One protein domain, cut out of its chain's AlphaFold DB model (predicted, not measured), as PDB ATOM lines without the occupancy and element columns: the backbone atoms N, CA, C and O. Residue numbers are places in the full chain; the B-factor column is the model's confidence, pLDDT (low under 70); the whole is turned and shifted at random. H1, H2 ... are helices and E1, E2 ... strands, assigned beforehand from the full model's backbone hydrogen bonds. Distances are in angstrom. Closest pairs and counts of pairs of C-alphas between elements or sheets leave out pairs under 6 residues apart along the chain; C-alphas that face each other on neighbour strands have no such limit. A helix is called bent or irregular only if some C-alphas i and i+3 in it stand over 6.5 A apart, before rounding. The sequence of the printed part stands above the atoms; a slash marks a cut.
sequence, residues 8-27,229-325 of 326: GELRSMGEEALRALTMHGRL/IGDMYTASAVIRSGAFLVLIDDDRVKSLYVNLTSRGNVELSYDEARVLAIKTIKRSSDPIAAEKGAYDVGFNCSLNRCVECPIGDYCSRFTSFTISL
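This is residues 8 to 27 and 229 to 325 of the 326 residues of an uncharacterized protein of Caldivirga sp (UniProt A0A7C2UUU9). Picture a rounded cluster of crossed helices with the short H2 in the middle: H5 and H6 pack on H2 at large angles, and the long H1 runs along one side, packing on H3 and crossing H6. H4 and a small pair of parallel strands, E1 and E2, lie toward one end of the long axis, and the short H7 and H8 lie near each other away from that end, with H8 folding back beside H7. The printed part has 117 residues with eight named helices and two named strands, in the order H1 H2 H3 H4 E1 H5 H6 H7 H8 E2, and its class is mostly helix. It is compact, with a radius of gyration of the C-alphas of 12.4 A and spans of 35 by 28 by 26 A.

Find C-alpha 8 at (174.152, 293.688, 250.493); from there H1 runs 29.5 A to residue 27. After the cut, H2 holds residues 232 to 240, 11.9 A, and H3 residues 243 to 247. H3 is neither bent nor irregular, but only just: C-alphas 243 and 246 are 6.1 A apart. H4 is residues 251 to 262, 16.1 A; E1 is 266 to 269. H5 is 270 to 281, 16.0 A, and H6 runs 19.8 A from C-alpha 287 at (155.762, 290.966, 263.263) to residue 300. H7 is 305 to 308, H8 is 312 to 315, and E2 is 321 to 324, ending at C-alpha 324 at (170.883, 301.911, 279.672).

Residues 10 to 18 of H1 touch H3, closest at the C-alphas of Gly 14 and Ala 243, 4.1 A. Residues 18 to 26 of H1 touch H6, about perpendicular at 83 degrees, with C-alphas 25 and 293 closest at 3.6 A. H2 touches H6, about perpendicular at 88 degrees, closest at C-alphas 233 and 298, 4.2 A. H2 touches H5 at a steep tilt of 67 degrees, the same way, closest at C-alphas 235 and 277, 5.0 A. H2 and H8 only just touch, with 3 pairs of C-alphas within 8 A, the closest those of Arg 240 and Cys 315, 5.9 A. H3 touches H4, closest at C-alphas 247 and 253, 6.5 A. H5 and H6 touch only at the corner, and only just, with 3 pairs within 8 A, closest at C-alphas 281 and 287, 5.5 A. H7 touches no helix but is near H8, with C-alphas 306 and 312 closest at 5.2 A. E1 and E2 are parallel at 27 degrees; look for N 268 and O 322, 2.9 A, within hydrogen-bond range. E1, H5 to H8 and E2 form a strand-helix-strand unit, two parallel neighbour strands with helices between. Every O i to N i+4 pair is within hydrogen-bond range in H2, H4, H5 and H6; H1 has 15 of 16, H3 has 0 of 1 but 2 of 2 O i to N i+3 pairs, and H7 and H8 are too short for an O i to N i+4 pair.

The two C-alphas farthest apart are those of Leu 27 and Arg 263, 35.6 A. Residues 28 to 228 are not printed, and C-alphas 27 and 229 are 19.1 A apart across that cut. Of the links that are printed whole, each is tight. Mean pLDDT of the printed part is 88.8; residues 263 to 264 and 302 to 307 are under 70.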
ATOM      1  N   GLY A   8     174.994 294.811 250.909       92.31
ATOM      2  CA  GLY A   8     174.152 293.688 250.493       92.31
ATOM      3  C   GLY A   8     174.305 292.462 251.395       92.31
ATOM      4  O   GLY A   8     173.301 291.915 251.849       92.31
ATOM      5  N   GLU A   9     175.541 292.079 251.714       93.06
ATOM      6  CA  GLU A   9     175.830 290.951 252.611       93.06
ATOM      7  C   GLU A   9     175.316 291.218 254.030       93.06
ATOM      8  O   GLU A   9     174.641 290.371 254.613       93.06
ATOM      9  N   LEU A  10     175.543 292.426 254.559       93.56
ATOM     10  CA  LEU A  10     175.033 292.826 255.873       93.56
ATOM     11  C   LEU A  10     173.504 292.773 255.941       93.56
ATOM     12  O   LEU A  10     172.947 292.274 256.922       93.56
ATOM     13  N   ARG A  11     172.815 293.243 254.893       95.88
ATOM     14  CA  ARG A  11     171.353 293.164 254.821       95.88
ATOM     15  C   ARG A  11     170.880 291.712 254.821       95.88
ATOM     16  O   ARG A  11     170.002 291.383 255.613       95.88
ATOM     17  N   SER A  12     171.492 290.852 254.004       95.06
ATOM     18  CA  SER A  12     171.163 289.418 253.945       95.06
ATOM     19  C   SER A  12     171.316 288.751 255.314       95.06
ATOM     20  O   SER A  12     170.412 288.062 255.778       95.06
ATOM     21  N   MET A  13     172.412 289.038 256.022       92.62
ATOM     22  CA  MET A  13     172.637 288.554 257.388       92.62
ATOM     23  C   MET A  13     171.530 289.003 258.356       92.62
ATOM     24  O   MET A  13     171.073 288.216 259.187       92.62
ATOM     25  N   GLY A  14     171.091 290.262 258.259       95.56
ATOM     26  CA  GLY A  14     169.989 290.786 259.065       95.56
ATOM     27  C   GLY A  14     168.645 290.128 258.746       95.56
ATOM     28  O   GLY A  14     167.881 289.804 259.658       95.56
ATOM     29  N   GLU A  15     168.360 289.886 257.466       96.31
ATOM     30  CA  GLU A  15     167.148 289.197 257.007       96.31
ATOM     31  C   GLU A  15     167.091 287.743 257.486       96.31
ATOM     32  O   GLU A  15     166.036 287.277 257.924       96.31
ATOM     33  N   GLU A  16     168.219 287.036 257.455       95.50
ATOM     34  CA  GLU A  16     168.341 285.679 257.982       95.50
ATOM     35  C   GLU A  16     168.105 285.624 259.495       95.50
ATOM     36  O   GLU A  16     167.280 284.834 259.959       95.50
ATOM     37  N   ALA A  17     168.756 286.505 260.263       95.06
ATOM     38  CA  ALA A  17     168.562 286.593 261.710       95.06
ATOM     39  C   ALA A  17     167.098 286.908 262.064       95.06
ATOM     40  O   ALA A  17     166.499 286.275 262.938       95.06
ATOM     41  N   LEU A  18     166.478 287.849 261.344       96.81
ATOM     42  CA  LEU A  18     165.069 288.191 261.525       96.81
ATOM     43  C   LEU A  18     164.143 287.022 261.164       96.81
ATOM     44  O   LEU A  18     163.142 286.785 261.850       96.81
ATOM     45  N   ARG A  19     164.469 286.256 260.117       96.56
ATOM     46  CA  ARG A  19     163.737 285.038 259.749       96.56
ATOM     47  C   ARG A  19     163.857 283.974 260.837       96.56
ATOM     48  O   ARG A  19     162.835 283.398 261.202       96.56
ATOM     49  N   ALA A  20     165.049 283.756 261.390       94.88
ATOM     50  CA  ALA A  20     165.278 282.815 262.486       94.88
ATOM     51  C   ALA A  20     164.439 283.177 263.725       94.88
ATOM     52  O   ALA A  20     163.703 282.333 264.239       94.88
ATOM     53  N   LEU A  21     164.443 284.454 264.128       95.81
ATOM     54  CA  LEU A  21     163.578 284.969 265.197       95.81
ATOM     55  C   LEU A  21     162.090 284.726 264.908       95.81
ATOM     56  O   LEU A  21     161.346 284.273 265.777       95.81
ATOM     57  N   THR A  22     161.658 284.990 263.674       96.44
ATOM     58  CA  THR A  22     160.264 284.790 263.250       96.44
ATOM     59  C   THR A  22     159.857 283.317 263.330       96.44
ATOM     60  O   THR A  22     158.793 283.004 263.859       96.44
ATOM     61  N   MET A  23     160.693 282.404 262.826       94.94
ATOM     62  CA  MET A  23     160.425 280.963 262.862       94.94
ATOM     63  C   MET A  23     160.354 280.445 264.298       94.94
ATOM     64  O   MET A  23     159.393 279.757 264.641       94.94
ATOM     65  N   HIS A  24     161.301 280.843 265.155       94.38
ATOM     66  CA  HIS A  24     161.287 280.481 266.575       94.38
ATOM     67  C   HIS A  24     160.012 280.966 267.272       94.38
ATOM     68  O   HIS A  24     159.306 280.196 267.920       94.38
ATOM     69  N   GLY A  25     159.625 282.228 267.071       94.69
ATOM     70  CA  GLY A  25     158.448 282.803 267.729       94.69
ATOM     71  C   GLY A  25     157.097 282.186 267.339       94.69
ATOM     72  O   GLY A  25     156.111 282.336 268.080       94.69
ATOM     73  N   ARG A  26     157.028 281.449 266.220       93.06
ATOM     74  CA  ARG A  26     155.862 280.615 265.876       93.06
ATOM     75  C   ARG A  26     155.704 279.420 266.816       93.06
ATOM     76  O   ARG A  26     154.570 279.031 267.082       93.06
ATOM     77  N   LEU A  27     156.811 278.894 267.339       92.31
ATOM     78  CA  LEU A  27     156.857 277.750 268.254       92.31
ATOM     79  C   LEU A  27     156.691 278.169 269.722       92.31
ATOM     80  O   LEU A  27     156.166 277.408 270.535       92.31
ATOM     81  N   ILE A 229     155.985 295.866 270.956       92.44
ATOM     82  CA  ILE A 229     156.285 296.465 272.259       92.44
ATOM     83  C   ILE A 229     157.724 297.001 272.269       92.44
ATOM     84  O   ILE A 229     157.928 298.153 272.672       92.44
ATOM     85  N   GLY A 230     158.673 296.191 271.788       91.31
ATOM     86  CA  GLY A 230     160.104 296.494 271.756       91.31
ATOM     87  C   GLY A 230     160.716 296.600 273.152       91.31
ATOM     88  O   GLY A 230     161.408 297.573 273.432       91.31
ATOM     89  N   ASP A 231     160.401 295.663 274.049       90.50
ATOM     90  CA  ASP A 231     160.968 295.678 275.400       90.50
ATOM     91  C   ASP A 231     162.474 295.375 275.425       90.50
ATOM     92  O   ASP A 231     163.073 295.035 274.407       90.50
ATOM     93  N   MET A 232     163.102 295.513 276.597       90.44
ATOM     94  CA  MET A 232     164.556 295.390 276.731       90.44
ATOM     95  C   MET A 232     165.085 294.026 276.263       90.44
ATOM     96  O   MET A 232     166.138 293.968 275.633       90.44
ATOM     97  N   TYR A 233     164.343 292.939 276.508       91.31
ATOM     98  CA  TYR A 233     164.712 291.597 276.042       91.31
ATOM     99  C   TYR A 233     164.629 291.503 274.518       91.31
ATOM    100  O   TYR A 233     165.583 291.081 273.867       91.31
ATOM    101  N   THR A 234     163.524 291.981 273.948       94.44
ATOM    102  CA  THR A 234     163.304 292.052 272.500       94.44
ATOM    103  C   THR A 234     164.395 292.875 271.812       94.44
ATOM    104  O   THR A 234     164.981 292.435 270.824       94.44
ATOM    105  N   ALA A 235     164.699 294.061 272.344       94.88
ATOM    106  CA  ALA A 235     165.716 294.953 271.805       94.88
ATOM    107  C   ALA A 235     167.118 294.349 271.900       94.88
ATOM    108  O   ALA A 235     167.864 294.368 270.922       94.88
ATOM    109  N   SER A 236     167.440 293.734 273.040       92.00
ATOM    110  CA  SER A 236     168.698 293.017 273.228       92.00
ATOM    111  C   SER A 236     168.860 291.891 272.206       92.00
ATOM    112  O   SER A 236     169.891 291.824 271.542       92.00
ATOM    113  N   ALA A 237     167.838 291.054 271.999       93.19
ATOM    114  CA  ALA A 237     167.890 289.966 271.023       93.19
ATOM    115  C   ALA A 237     168.042 290.469 269.579       93.19
ATOM    116  O   ALA A 237     168.813 289.899 268.809       93.19
ATOM    117  N   VAL A 238     167.352 291.552 269.206       95.19
ATOM    118  CA  VAL A 238     167.470 292.155 267.867       95.19
ATOM    119  C   VAL A 238     168.888 292.664 267.599       95.19
ATOM    120  O   VAL A 238     169.421 292.435 266.511       95.19
ATOM    121  N   ILE A 239     169.508 293.327 268.577       93.31
ATOM    122  CA  ILE A 239     170.878 293.833 268.438       93.31
ATOM    123  C   ILE A 239     171.866 292.663 268.427       93.31
ATOM    124  O   ILE A 239     172.640 292.540 267.481       93.31
ATOM    125  N   ARG A 240     171.784 291.755 269.413       89.38
ATOM    126  CA  ARG A 240     172.681 290.590 269.547       89.38
ATOM    127  C   ARG A 240     172.700 289.703 268.319       89.38
ATOM    128  O   ARG A 240     173.773 289.305 267.879       89.38
ATOM    129  N   SER A 241     171.518 289.437 267.764       91.19
ATOM    130  CA  SER A 241     171.359 288.591 266.578       91.19
ATOM    131  C   SER A 241     171.856 289.232 265.286       91.19
ATOM    132  O   SER A 241     172.019 288.544 264.281       91.19
ATOM    133  N   GLY A 242     172.066 290.551 265.276       92.75
ATOM    134  CA  GLY A 242     172.331 291.296 264.053       92.75
ATOM    135  C   GLY A 242     171.100 291.509 263.173       92.75
ATOM    136  O   GLY A 242     171.239 292.055 262.085       92.75
ATOM    137  N   ALA A 243     169.893 291.148 263.628       96.12
ATOM    138  CA  ALA A 243     168.662 291.347 262.859       96.12
ATOM    139  C   ALA A 243     168.460 292.815 262.445       96.12
ATOM    140  O   ALA A 243     167.915 293.094 261.378       96.12
ATOM    141  N   PHE A 244     168.951 293.763 263.251       96.31
ATOM    142  CA  PHE A 244     168.879 295.195 262.953       96.31
ATOM    143  C   PHE A 244     169.578 295.606 261.643       96.31
ATOM    144  O   PHE A 244     169.237 296.640 261.071       96.31
ATOM    145  N   LEU A 245     170.498 294.782 261.128       96.44
ATOM    146  CA  LEU A 245     171.176 294.999 259.848       96.44
ATOM    147  C   LEU A 245     170.229 294.954 258.640       96.44
ATOM    148  O   LEU A 245     170.574 295.462 257.578       96.44
ATOM    149  N   VAL A 246     168.996 294.456 258.782       96.75
ATOM    150  CA  VAL A 246     167.965 294.614 257.735       96.75
ATOM    151  C   VAL A 246     167.671 296.094 257.425       96.75
ATOM    152  O   VAL A 246     167.108 296.433 256.387       96.75
ATOM    153  N   LEU A 247     168.051 296.995 258.335       96.50
ATOM    154  CA  LEU A 247     167.920 298.444 258.215       96.50
ATOM    155  C   LEU A 247     169.256 299.131 257.889       96.50
ATOM    156  O   LEU A 247     169.376 300.327 258.128       96.50
ATOM    157  N   ILE A 248     170.257 298.411 257.366       95.38
ATOM    158  CA  ILE A 248     171.622 298.926 257.140       95.38
ATOM    159  C   ILE A 248     171.706 300.140 256.204       95.38
ATOM    160  O   ILE A 248     172.725 300.819 256.175       95.38
ATOM    161  N   ASP A 249     170.643 300.463 255.469       91.88
ATOM    162  CA  ASP A 249     170.564 301.696 254.683       91.88
ATOM    163  C   ASP A 249     170.443 302.964 255.553       91.88
ATOM    164  O   ASP A 249     170.821 304.042 255.104       91.88
ATOM    165  N   ASP A 250     169.966 302.837 256.799       93.31
ATOM    166  CA  ASP A 250     169.899 303.918 257.791       93.31
ATOM    167  C   ASP A 250     171.303 304.203 258.356       93.31
ATOM    168  O   ASP A 250     171.965 303.321 258.909       93.31
ATOM    169  N   ASP A 251     171.771 305.449 258.257       91.12
ATOM    170  CA  ASP A 251     173.117 305.833 258.704       91.12
ATOM    171  C   ASP A 251     173.339 305.625 260.209       91.12
ATOM    172  O   ASP A 251     174.468 305.366 260.642       91.12
ATOM    173  N   ARG A 252     172.272 305.655 261.021       90.56
ATOM    174  CA  ARG A 252     172.353 305.309 262.450       90.56
ATOM    175  C   ARG A 252     172.694 303.837 262.638       90.56
ATOM    176  O   ARG A 252     173.475 303.495 263.522       90.56
ATOM    177  N   VAL A 253     172.152 302.972 261.785       93.38
ATOM    178  CA  VAL A 253     172.425 301.531 261.796       93.38
ATOM    179  C   VAL A 253     173.838 301.241 261.311       93.38
ATOM    180  O   VAL A 253     174.530 300.444 261.944       93.38
ATOM    181  N   LYS A 254     174.309 301.927 260.262       92.19
ATOM    182  CA  LYS A 254     175.711 301.829 259.813       92.19
ATOM    183  C   LYS A 254     176.672 302.234 260.925       92.19
ATOM    184  O   LYS A 254     177.614 301.505 261.221       92.19
ATOM    185  N   SER A 255     176.399 303.363 261.575       90.62
ATOM    186  CA  SER A 255     177.213 303.872 262.683       90.62
ATOM    187  C   SER A 255     177.217 302.906 263.866       90.62
ATOM    188  O   SER A 255     178.275 302.617 264.422       90.62
ATOM    189  N   LEU A 256     176.053 302.353 264.222       91.06
ATOM    190  CA  LEU A 256     175.935 301.338 265.263       91.06
ATOM    191  C   LEU A 256     176.735 300.078 264.918       91.06
ATOM    192  O   LEU A 256     177.495 299.597 265.750       91.06
ATOM    193  N   TYR A 257     176.607 299.568 263.694       91.75
ATOM    194  CA  TYR A 257     177.360 298.410 263.222       91.75
ATOM    195  C   TYR A 257     178.877 298.639 263.298       91.75
ATOM    196  O   TYR A 257     179.605 297.799 263.832       91.75
ATOM    197  N   VAL A 258     179.359 299.794 262.828       89.50
ATOM    198  CA  VAL A 258     180.777 300.159 262.940       89.50
ATOM    199  C   VAL A 258     181.190 300.211 264.406       89.50
ATOM    200  O   VAL A 258     182.202 299.619 264.768       89.50
ATOM    201  N   ASN A 259     180.406 300.845 265.278       89.12
ATOM    202  CA  ASN A 259     180.725 300.928 266.703       89.12
ATOM    203  C   ASN A 259     180.790 299.541 267.357       89.12
ATOM    204  O   ASN A 259     181.769 299.249 268.032       89.12
ATOM    205  N   LEU A 260     179.814 298.667 267.101       88.31
ATOM    206  CA  LEU A 260     179.765 297.310 267.659       88.31
ATOM    207  C   LEU A 260     180.896 296.397 267.153       88.31
ATOM    208  O   LEU A 260     181.189 295.392 267.794       88.31
ATOM    209  N   THR A 261     181.514 296.715 266.009       86.44
ATOM    210  CA  THR A 261     182.604 295.918 265.407       86.44
ATOM    211  C   THR A 261     184.003 296.508 265.599       86.44
ATOM    212  O   THR A 261     184.992 295.792 265.427       86.44
ATOM    213  N   SER A 262     184.109 297.800 265.925       82.31
ATOM    214  CA  SER A 262     185.385 298.526 266.042       82.31
ATOM    215  C   SER A 262     185.686 299.061 267.439       82.31
ATOM    216  O   SER A 262     186.853 299.290 267.756       82.31
ATOM    217  N   ARG A 263     184.662 299.273 268.272       67.31
ATOM    218  CA  ARG A 263     184.807 299.770 269.643       67.31
ATOM    219  C   ARG A 263     184.647 298.625 270.644       67.31
ATOM    220  O   ARG A 263     184.214 297.530 270.297       67.31
ATOM    221  N   GLY A 264     185.040 298.896 271.892       69.50
ATOM    222  CA  GLY A 264     184.730 298.044 273.040       69.50
ATOM    223  C   GLY A 264     183.226 298.029 273.347       69.50
ATOM    224  O   GLY A 264     182.396 298.088 272.447       69.50
ATOM    225  N   ASN A 265     182.848 297.959 274.622       82.75
ATOM    226  CA  ASN A 265     181.434 297.942 275.003       82.75
ATOM    227  C   ASN A 265     180.706 299.230 274.551       82.75
ATOM    228  O   ASN A 265     181.100 300.327 274.943       82.75
ATOM    229  N   VAL A 266     179.663 299.096 273.727       89.19
ATOM    230  CA  VAL A 266     178.840 300.213 273.232       89.19
ATOM    231  C   VAL A 266     177.651 300.429 274.163       89.19
ATOM    232  O   VAL A 266     176.870 299.512 274.401       89.19
ATOM    233  N   GLU A 267     177.475 301.647 274.663       90.81
ATOM    234  CA  GLU A 267     176.285 302.014 275.430       90.81
ATOM    235  C   GLU A 267     175.176 302.515 274.497       90.81
ATOM    236  O   GLU A 267     175.422 303.341 273.618       90.81
ATOM    237  N   LEU A 268     173.963 301.987 274.668       90.88
ATOM    238  CA  LEU A 268     172.773 302.368 273.907       90.88
ATOM    239  C   LEU A 268     171.660 302.750 274.871       90.88
ATOM    240  O   LEU A 268     171.345 301.972 275.772       90.88
ATOM    241  N   SER A 269     171.006 303.887 274.645       93.00
ATOM    242  CA  SER A 269     169.791 304.188 275.404       93.00
ATOM    243  C   SER A 269     168.693 303.171 275.072       93.00
ATOM    244  O   SER A 269     168.588 302.663 273.945       93.00
ATOM    245  N   TYR A 270     167.841 302.861 276.049       91.31
ATOM    246  CA  TYR A 270     166.712 301.957 275.844       91.31
ATOM    247  C   TYR A 270     165.768 302.462 274.754       91.31
ATOM    248  O   TYR A 270     165.291 301.659 273.953       91.31
ATOM    249  N   ASP A 271     165.540 303.771 274.668       91.69
ATOM    250  CA  ASP A 271     164.677 304.349 273.640       91.69
ATOM    251  C   ASP A 271     165.229 304.131 272.226       91.69
ATOM    252  O   ASP A 271     164.481 303.726 271.328       91.69
ATOM    253  N   GLU A 272     166.537 304.306 272.019       92.81
ATOM    254  CA  GLU A 272     167.179 304.009 270.734       92.81
ATOM    255  C   GLU A 272     167.094 302.521 270.394       92.81
ATOM    256  O   GLU A 272     166.647 302.154 269.299       92.81
ATOM    257  N   ALA A 273     167.461 301.655 271.345       93.50
ATOM    258  CA  ALA A 273     167.423 300.207 271.171       93.50
ATOM    259  C   ALA A 273     165.996 299.719 270.861       93.50
ATOM    260  O   ALA A 273     165.782 298.899 269.962       93.50
ATOM    261  N   ARG A 274     164.997 300.275 271.550       94.62
ATOM    262  CA  ARG A 274     163.578 299.987 271.345       94.62
ATOM    263  C   ARG A 274     163.092 300.429 269.971       94.62
ATOM    264  O   ARG A 274     162.407 299.660 269.294       94.62
ATOM    265  N   VAL A 275     163.414 301.650 269.536       95.00
ATOM    266  CA  VAL A 275     163.027 302.142 268.201       95.00
ATOM    267  C   VAL A 275     163.621 301.253 267.112       95.00
ATOM    268  O   VAL A 275     162.916 300.886 266.166       95.00
ATOM    269  N   LEU A 276     164.888 300.864 267.264       95.50
ATOM    270  CA  LEU A 276     165.561 299.963 266.338       95.50
ATOM    271  C   LEU A 276     164.883 298.588 266.296       95.50
ATOM    272  O   LEU A 276     164.586 298.083 265.210       95.50
ATOM    273  N   ALA A 277     164.563 298.020 267.459       96.69
ATOM    274  CA  ALA A 277     163.865 296.744 267.576       96.69
ATOM    275  C   ALA A 277     162.497 296.766 266.885       96.69
ATOM    276  O   ALA A 277     162.200 295.903 266.062       96.69
ATOM    277  N   ILE A 278     161.692 297.800 267.152       96.44
ATOM    278  CA  ILE A 278     160.366 297.980 266.548       96.44
ATOM    279  C   ILE A 278     160.471 298.071 265.023       96.44
ATOM    280  O   ILE A 278     159.728 297.386 264.316       96.44
ATOM    281  N   LYS A 279     161.380 298.908 264.501       96.88
ATOM    282  CA  LYS A 279     161.574 299.063 263.051       96.88
ATOM    283  C   LYS A 279     162.034 297.756 262.404       96.88
ATOM    284  O   LYS A 279     161.540 297.413 261.335       96.88
ATOM    285  N   THR A 280     162.934 297.029 263.062       97.50
ATOM    286  CA  THR A 280     163.481 295.754 262.580       97.50
ATOM    287  C   THR A 280     162.397 294.686 262.512       97.50
ATOM    288  O   THR A 280     162.164 294.105 261.459       97.50
ATOM    289  N   ILE A 281     161.655 294.479 263.603       97.62
ATOM    290  CA  ILE A 281     160.583 293.476 263.676       97.62
ATOM    291  C   ILE A 281     159.495 293.742 262.632       97.62
ATOM    292  O   ILE A 281     158.988 292.806 262.013       97.62
ATOM    293  N   LYS A 282     159.174 295.015 262.368       96.25
ATOM    294  CA  LYS A 282     158.217 295.402 261.319       96.25
ATOM    295  C   LYS A 282     158.657 295.047 259.896       96.25
ATOM    296  O   LYS A 282     157.810 295.041 259.009       96.25
ATOM    297  N   ARG A 283     159.942 294.754 259.656       95.38
ATOM    298  CA  ARG A 283     160.418 294.237 258.361       95.38
ATOM    299  C   ARG A 283     160.118 292.753 258.165       95.38
ATOM    300  O   ARG A 283     160.205 292.275 257.040       95.38
ATOM    301  N   SER A 284     159.753 292.027 259.221       95.19
ATOM    302  CA  SER A 284     159.388 290.618 259.097       95.19
ATOM    303  C   SER A 284     158.049 290.452 258.375       95.19
ATOM    304  O   SER A 284     157.172 291.318 258.414       95.19
ATOM    305  N   SER A 285     157.850 289.287 257.761       91.31
ATOM    306  CA  SER A 285     156.555 288.908 257.183       91.31
ATOM    307  C   SER A 285     155.459 288.709 258.238       91.31
ATOM    308  O   SER A 285     154.279 288.649 257.885       91.31
ATOM    309  N   ASP A 286     155.853 288.559 259.505       95.38
ATOM    310  CA  ASP A 286     154.993 288.239 260.638       95.38
ATOM    311  C   ASP A 286     155.524 288.896 261.933       95.38
ATOM    312  O   ASP A 286     156.226 288.259 262.726       95.38
ATOM    313  N   PRO A 287     155.211 290.191 262.150       95.94
ATOM    314  CA  PRO A 287     155.762 290.966 263.263       95.94
ATOM    315  C   PRO A 287     155.417 290.416 264.649       95.94
ATOM    316  O   PRO A 287     156.187 290.609 265.588       95.94
ATOM    317  N   ILE A 288     154.276 289.732 264.791       95.69
ATOM    318  CA  ILE A 288     153.885 289.104 266.059       95.69
ATOM    319  C   ILE A 288     154.832 287.945 266.373       95.69
ATOM    320  O   ILE A 288     155.394 287.898 267.466       95.69
ATOM    321  N   ALA A 289     155.043 287.030 265.423       96.00
ATOM    322  CA  ALA A 289     155.969 285.923 265.620       96.00
ATOM    323  C   ALA A 289     157.411 286.417 265.822       96.00
ATOM    324  O   ALA A 289     158.082 285.968 266.745       96.00
ATOM    325  N   ALA A 290     157.869 287.392 265.035       96.88
ATOM    326  CA  ALA A 290     159.205 287.966 265.186       96.88
ATOM    327  C   ALA A 290     159.438 288.582 266.579       96.88
ATOM    328  O   ALA A 290     160.461 288.295 267.202       96.88
ATOM    329  N   GLU A 291     158.491 289.368 267.110       96.56
ATOM    330  CA  GLU A 291     158.618 289.898 268.475       96.56
ATOM    331  C   GLU A 291     158.592 288.791 269.531       96.56
ATOM    332  O   GLU A 291     159.378 288.832 270.473       96.56
ATOM    333  N   LYS A 292     157.721 287.787 269.384       94.94
ATOM    334  CA  LYS A 292     157.674 286.649 270.310       94.94
ATOM    335  C   LYS A 292     159.009 285.912 270.377       94.94
ATOM    336  O   LYS A 292     159.477 285.616 271.472       94.94
ATOM    337  N   GLY A 293     159.611 285.630 269.224       94.69
ATOM    338  CA  GLY A 293     160.903 284.953 269.153       94.69
ATOM    339  C   GLY A 293     162.027 285.801 269.739       94.69
ATOM    340  O   GLY A 293     162.822 285.293 270.521       94.69
ATOM    341  N   ALA A 294     162.055 287.100 269.430       95.25
ATOM    342  CA  ALA A 294     163.030 288.032 269.994       95.25
ATOM    343  C   ALA A 294     162.894 288.171 271.513       95.25
ATOM    344  O   ALA A 294     163.898 288.147 272.219       95.25
ATOM    345  N   TYR A 295     161.669 288.264 272.027       93.62
ATOM    346  CA  TYR A 295     161.416 288.291 273.462       93.62
ATOM    347  C   TYR A 295     161.917 287.015 274.147       93.62
ATOM    348  O   TYR A 295     162.653 287.100 275.125       93.62
ATOM    349  N   ASP A 296     161.552 285.840 273.625       91.69
ATOM    350  CA  ASP A 296     161.924 284.548 274.212       91.69
ATOM    351  C   ASP A 296     163.443 284.323 274.202       91.69
ATOM    352  O   ASP A 296     164.024 283.983 275.230       91.69
ATOM    353  N   VAL A 297     164.104 284.617 273.078       90.62
ATOM    354  CA  VAL A 297     165.570 284.592 272.965       90.62
ATOM    355  C   VAL A 297     166.207 285.587 273.927       90.62
ATOM    356  O   VAL A 297     167.134 285.242 274.653       90.62
ATOM    357  N   GLY A 298     165.719 286.825 273.963       89.75
ATOM    358  CA  GLY A 298     166.263 287.860 274.836       89.75
ATOM    359  C   GLY A 298     166.117 287.514 276.313       89.75
ATOM    360  O   GLY A 298     167.004 287.822 277.104       89.75
ATOM    361  N   PHE A 299     165.023 286.851 276.684       87.88
ATOM    362  CA  PHE A 299     164.751 286.425 278.049       87.88
ATOM    363  C   PHE A 299     165.602 285.204 278.441       87.88
ATOM    364  O   PHE A 299     166.321 285.253 279.440       87.88
ATOM    365  N   ASN A 300     165.586 284.143 277.626       84.06
ATOM    366  CA  ASN A 300     166.206 282.852 277.948       84.06
ATOM    367  C   ASN A 300     167.705 282.761 277.594       84.06
ATOM    368  O   ASN A 300     168.437 282.009 278.236       84.06
ATOM    369  N   CYS A 301     168.184 283.534 276.611       78.81
ATOM    370  CA  CYS A 301     169.571 283.509 276.118       78.81
ATOM    371  C   CYS A 301     170.397 284.737 276.571       78.81
ATOM    372  O   CYS A 301     171.398 285.090 275.946       78.81
ATOM    373  N   SER A 302     170.004 285.418 277.653       66.44
ATOM    374  CA  SER A 302     170.601 286.696 278.080       66.44
ATOM    375  C   SER A 302     172.051 286.615 278.605       66.44
ATOM    376  O   SER A 302     172.732 287.645 278.595       66.44
ATOM    377  N   LEU A 303     172.548 285.431 278.999       57.88
ATOM    378  CA  LEU A 303     173.837 285.229 279.690       57.88
ATOM    379  C   LEU A 303     174.571 283.947 279.224       57.88
ATOM    380  O   LEU A 303     174.463 282.907 279.864       57.88
ATOM    381  N   ASN A 304     175.328 283.995 278.122       50.69
ATOM    382  CA  ASN A 304     176.219 282.907 277.651       50.69
ATOM    383  C   ASN A 304     175.571 281.561 277.270       50.69
ATOM    384  O   ASN A 304     176.281 280.613 276.948       50.69
ATOM    385  N   ARG A 305     174.240 281.476 277.195       57.72
ATOM    386  CA  ARG A 305     173.530 280.286 276.686       57.72
ATOM    387  C   ARG A 305     173.323 280.302 275.174       57.72
ATOM    388  O   ARG A 305     172.439 279.623 274.672       57.72
ATOM    389  N   CYS A 306     174.115 281.077 274.426       65.44
ATOM    390  CA  CYS A 306     173.963 281.139 272.970       65.44
ATOM    391  C   CYS A 306     174.182 279.781 272.289       65.44
ATOM    392  O   CYS A 306     173.524 279.515 271.292       65.44
ATOM    393  N   VAL A 307     175.016 278.908 272.868       64.62
ATOM    394  CA  VAL A 307     175.227 277.527 272.391       64.62
ATOM    395  C   VAL A 307     173.935 276.701 272.434       64.62
ATOM    396  O   VAL A 307     173.682 275.904 271.541       64.62
ATOM    397  N   GLU A 308     173.091 276.927 273.441       70.75
ATOM    398  CA  GLU A 308     171.795 276.253 273.612       70.75
ATOM    399  C   GLU A 308     170.631 277.091 273.063       70.75
ATOM    400  O   GLU A 308     169.462 276.722 273.189       70.75
ATOM    401  N   CYS A 309     170.928 278.257 272.486       80.25
ATOM    402  CA  CYS A 309     169.892 279.166 272.048       80.25
ATOM    403  C   CYS A 309     169.265 278.639 270.750       80.25
ATOM    404  O   CYS A 309     169.996 278.264 269.831       80.25
ATOM    405  N   PRO A 310     167.931 278.701 270.598       76.88
ATOM    406  CA  PRO A 310     167.235 278.246 269.388       76.88
ATOM    407  C   PRO A 310     167.684 278.931 268.086       76.88
ATOM    408  O   PRO A 310     167.354 278.472 266.998       76.88
ATOM    409  N   ILE A 311     168.427 280.039 268.199       77.62
ATOM    410  CA  ILE A 311     169.033 280.783 267.091       77.62
ATOM    411  C   ILE A 311     170.564 280.886 267.232       77.62
ATOM    412  O   ILE A 311     171.132 281.946 266.973       77.62
ATOM    413  N   GLY A 312     171.229 279.827 267.709       74.69
ATOM    414  CA  GLY A 312     172.646 279.821 268.107       74.69
ATOM    415  C   GLY A 312     173.605 280.511 267.130       74.69
ATOM    416  O   GLY A 312     174.368 281.378 267.554       74.69
ATOM    417  N   ASP A 313     173.462 280.252 265.825       75.94
ATOM    418  CA  ASP A 313     174.273 280.851 264.743       75.94
ATOM    419  C   ASP A 313     174.162 282.388 264.637       75.94
ATOM    420  O   ASP A 313     174.979 283.068 264.003       75.94
ATOM    421  N   TYR A 314     173.132 282.959 265.262       77.44
ATOM    422  CA  TYR A 314     172.854 284.390 265.285       77.44
ATOM    423  C   TYR A 314     173.039 284.988 266.688       77.44
ATOM    424  O   TYR A 314     173.489 286.123 266.797       77.44
ATOM    425  N   CYS A 315     172.758 284.244 267.764       70.06
ATOM    426  CA  CYS A 315     172.678 284.743 269.147       70.06
ATOM    427  C   CYS A 315     173.906 285.534 269.638       70.06
ATOM    428  O   CYS A 315     173.748 286.474 270.417       70.06
ATOM    429  N   SER A 316     175.117 285.185 269.198       70.25
ATOM    430  CA  SER A 316     176.373 285.765 269.698       70.25
ATOM    431  C   SER A 316     177.061 286.731 268.726       70.25
ATOM    432  O   SER A 316     178.253 286.987 268.881       70.25
ATOM    433  N   ARG A 317     176.361 287.266 267.715       77.50
ATOM    434  CA  ARG A 317     177.002 288.118 266.692       77.50
ATOM    435  C   ARG A 317     177.483 289.460 267.236       77.50
ATOM    436  O   ARG A 317     178.587 289.881 266.910       77.50
ATOM    437  N   PHE A 318     176.680 290.114 268.071       83.81
ATOM    438  CA  PHE A 318     177.041 291.386 268.699       83.81
ATOM    439  C   PHE A 318     176.844 291.303 270.211       83.81
ATOM    440  O   PHE A 318     175.726 291.413 270.697       83.81
ATOM    441  N   THR A 319     177.915 291.099 270.976       80.00
ATOM    442  CA  THR A 319     177.834 290.913 272.441       80.00
ATOM    443  C   THR A 319     178.375 292.091 273.248       80.00
ATOM    444  O   THR A 319     178.083 292.195 274.435       80.00
ATOM    445  N   SER A 320     179.135 292.986 272.617       82.50
ATOM    446  CA  SER A 320     179.806 294.121 273.265       82.50
ATOM    447  C   SER A 320     178.904 295.354 273.341       82.50
ATOM    448  O   SER A 320     179.225 296.396 272.770       82.50
ATOM    449  N   PHE A 321     177.751 295.240 274.002       86.62
ATOM    450  CA  PHE A 321     176.901 296.398 274.273       86.62
ATOM    451  C   PHE A 321     176.126 296.290 275.585       86.62
ATOM    452  O   PHE A 321     175.802 295.200 276.065       86.62
ATOM    453  N   THR A 322     175.738 297.448 276.109       88.06
ATOM    454  CA  THR A 322     174.842 297.597 277.259       88.06
ATOM    455  C   THR A 322     173.687 298.520 276.902       88.06
ATOM    456  O   THR A 322     173.889 299.549 276.263       88.06
ATOM    457  N   ILE A 323     172.469 298.150 277.311       88.38
ATOM    458  CA  ILE A 323     171.293 299.017 277.185       88.38
ATOM    459  C   ILE A 323     171.091 299.739 278.517       88.38
ATOM    460  O   ILE A 323     170.887 299.078 279.537       88.38
ATOM    461  N   SER A 324     171.143 301.067 278.507       87.94
ATOM    462  CA  SER A 324     170.883 301.911 279.672       87.94
ATOM    463  C   SER A 324     169.413 302.342 279.720       87.94
ATOM    464  O   SER A 324     168.769 302.557 278.695       87.94
ATOM    465  N   LEU A 325     168.854 302.432 280.931       78.69
ATOM    466  CA  LEU A 325     167.475 302.888 281.172       78.69
ATOM    467  C   LEU A 325     167.373 304.415 281.352       78.69
ATOM    468  O   LEU A 325     166.317 304.892 281.761       78.69
TER     469      LEU A 325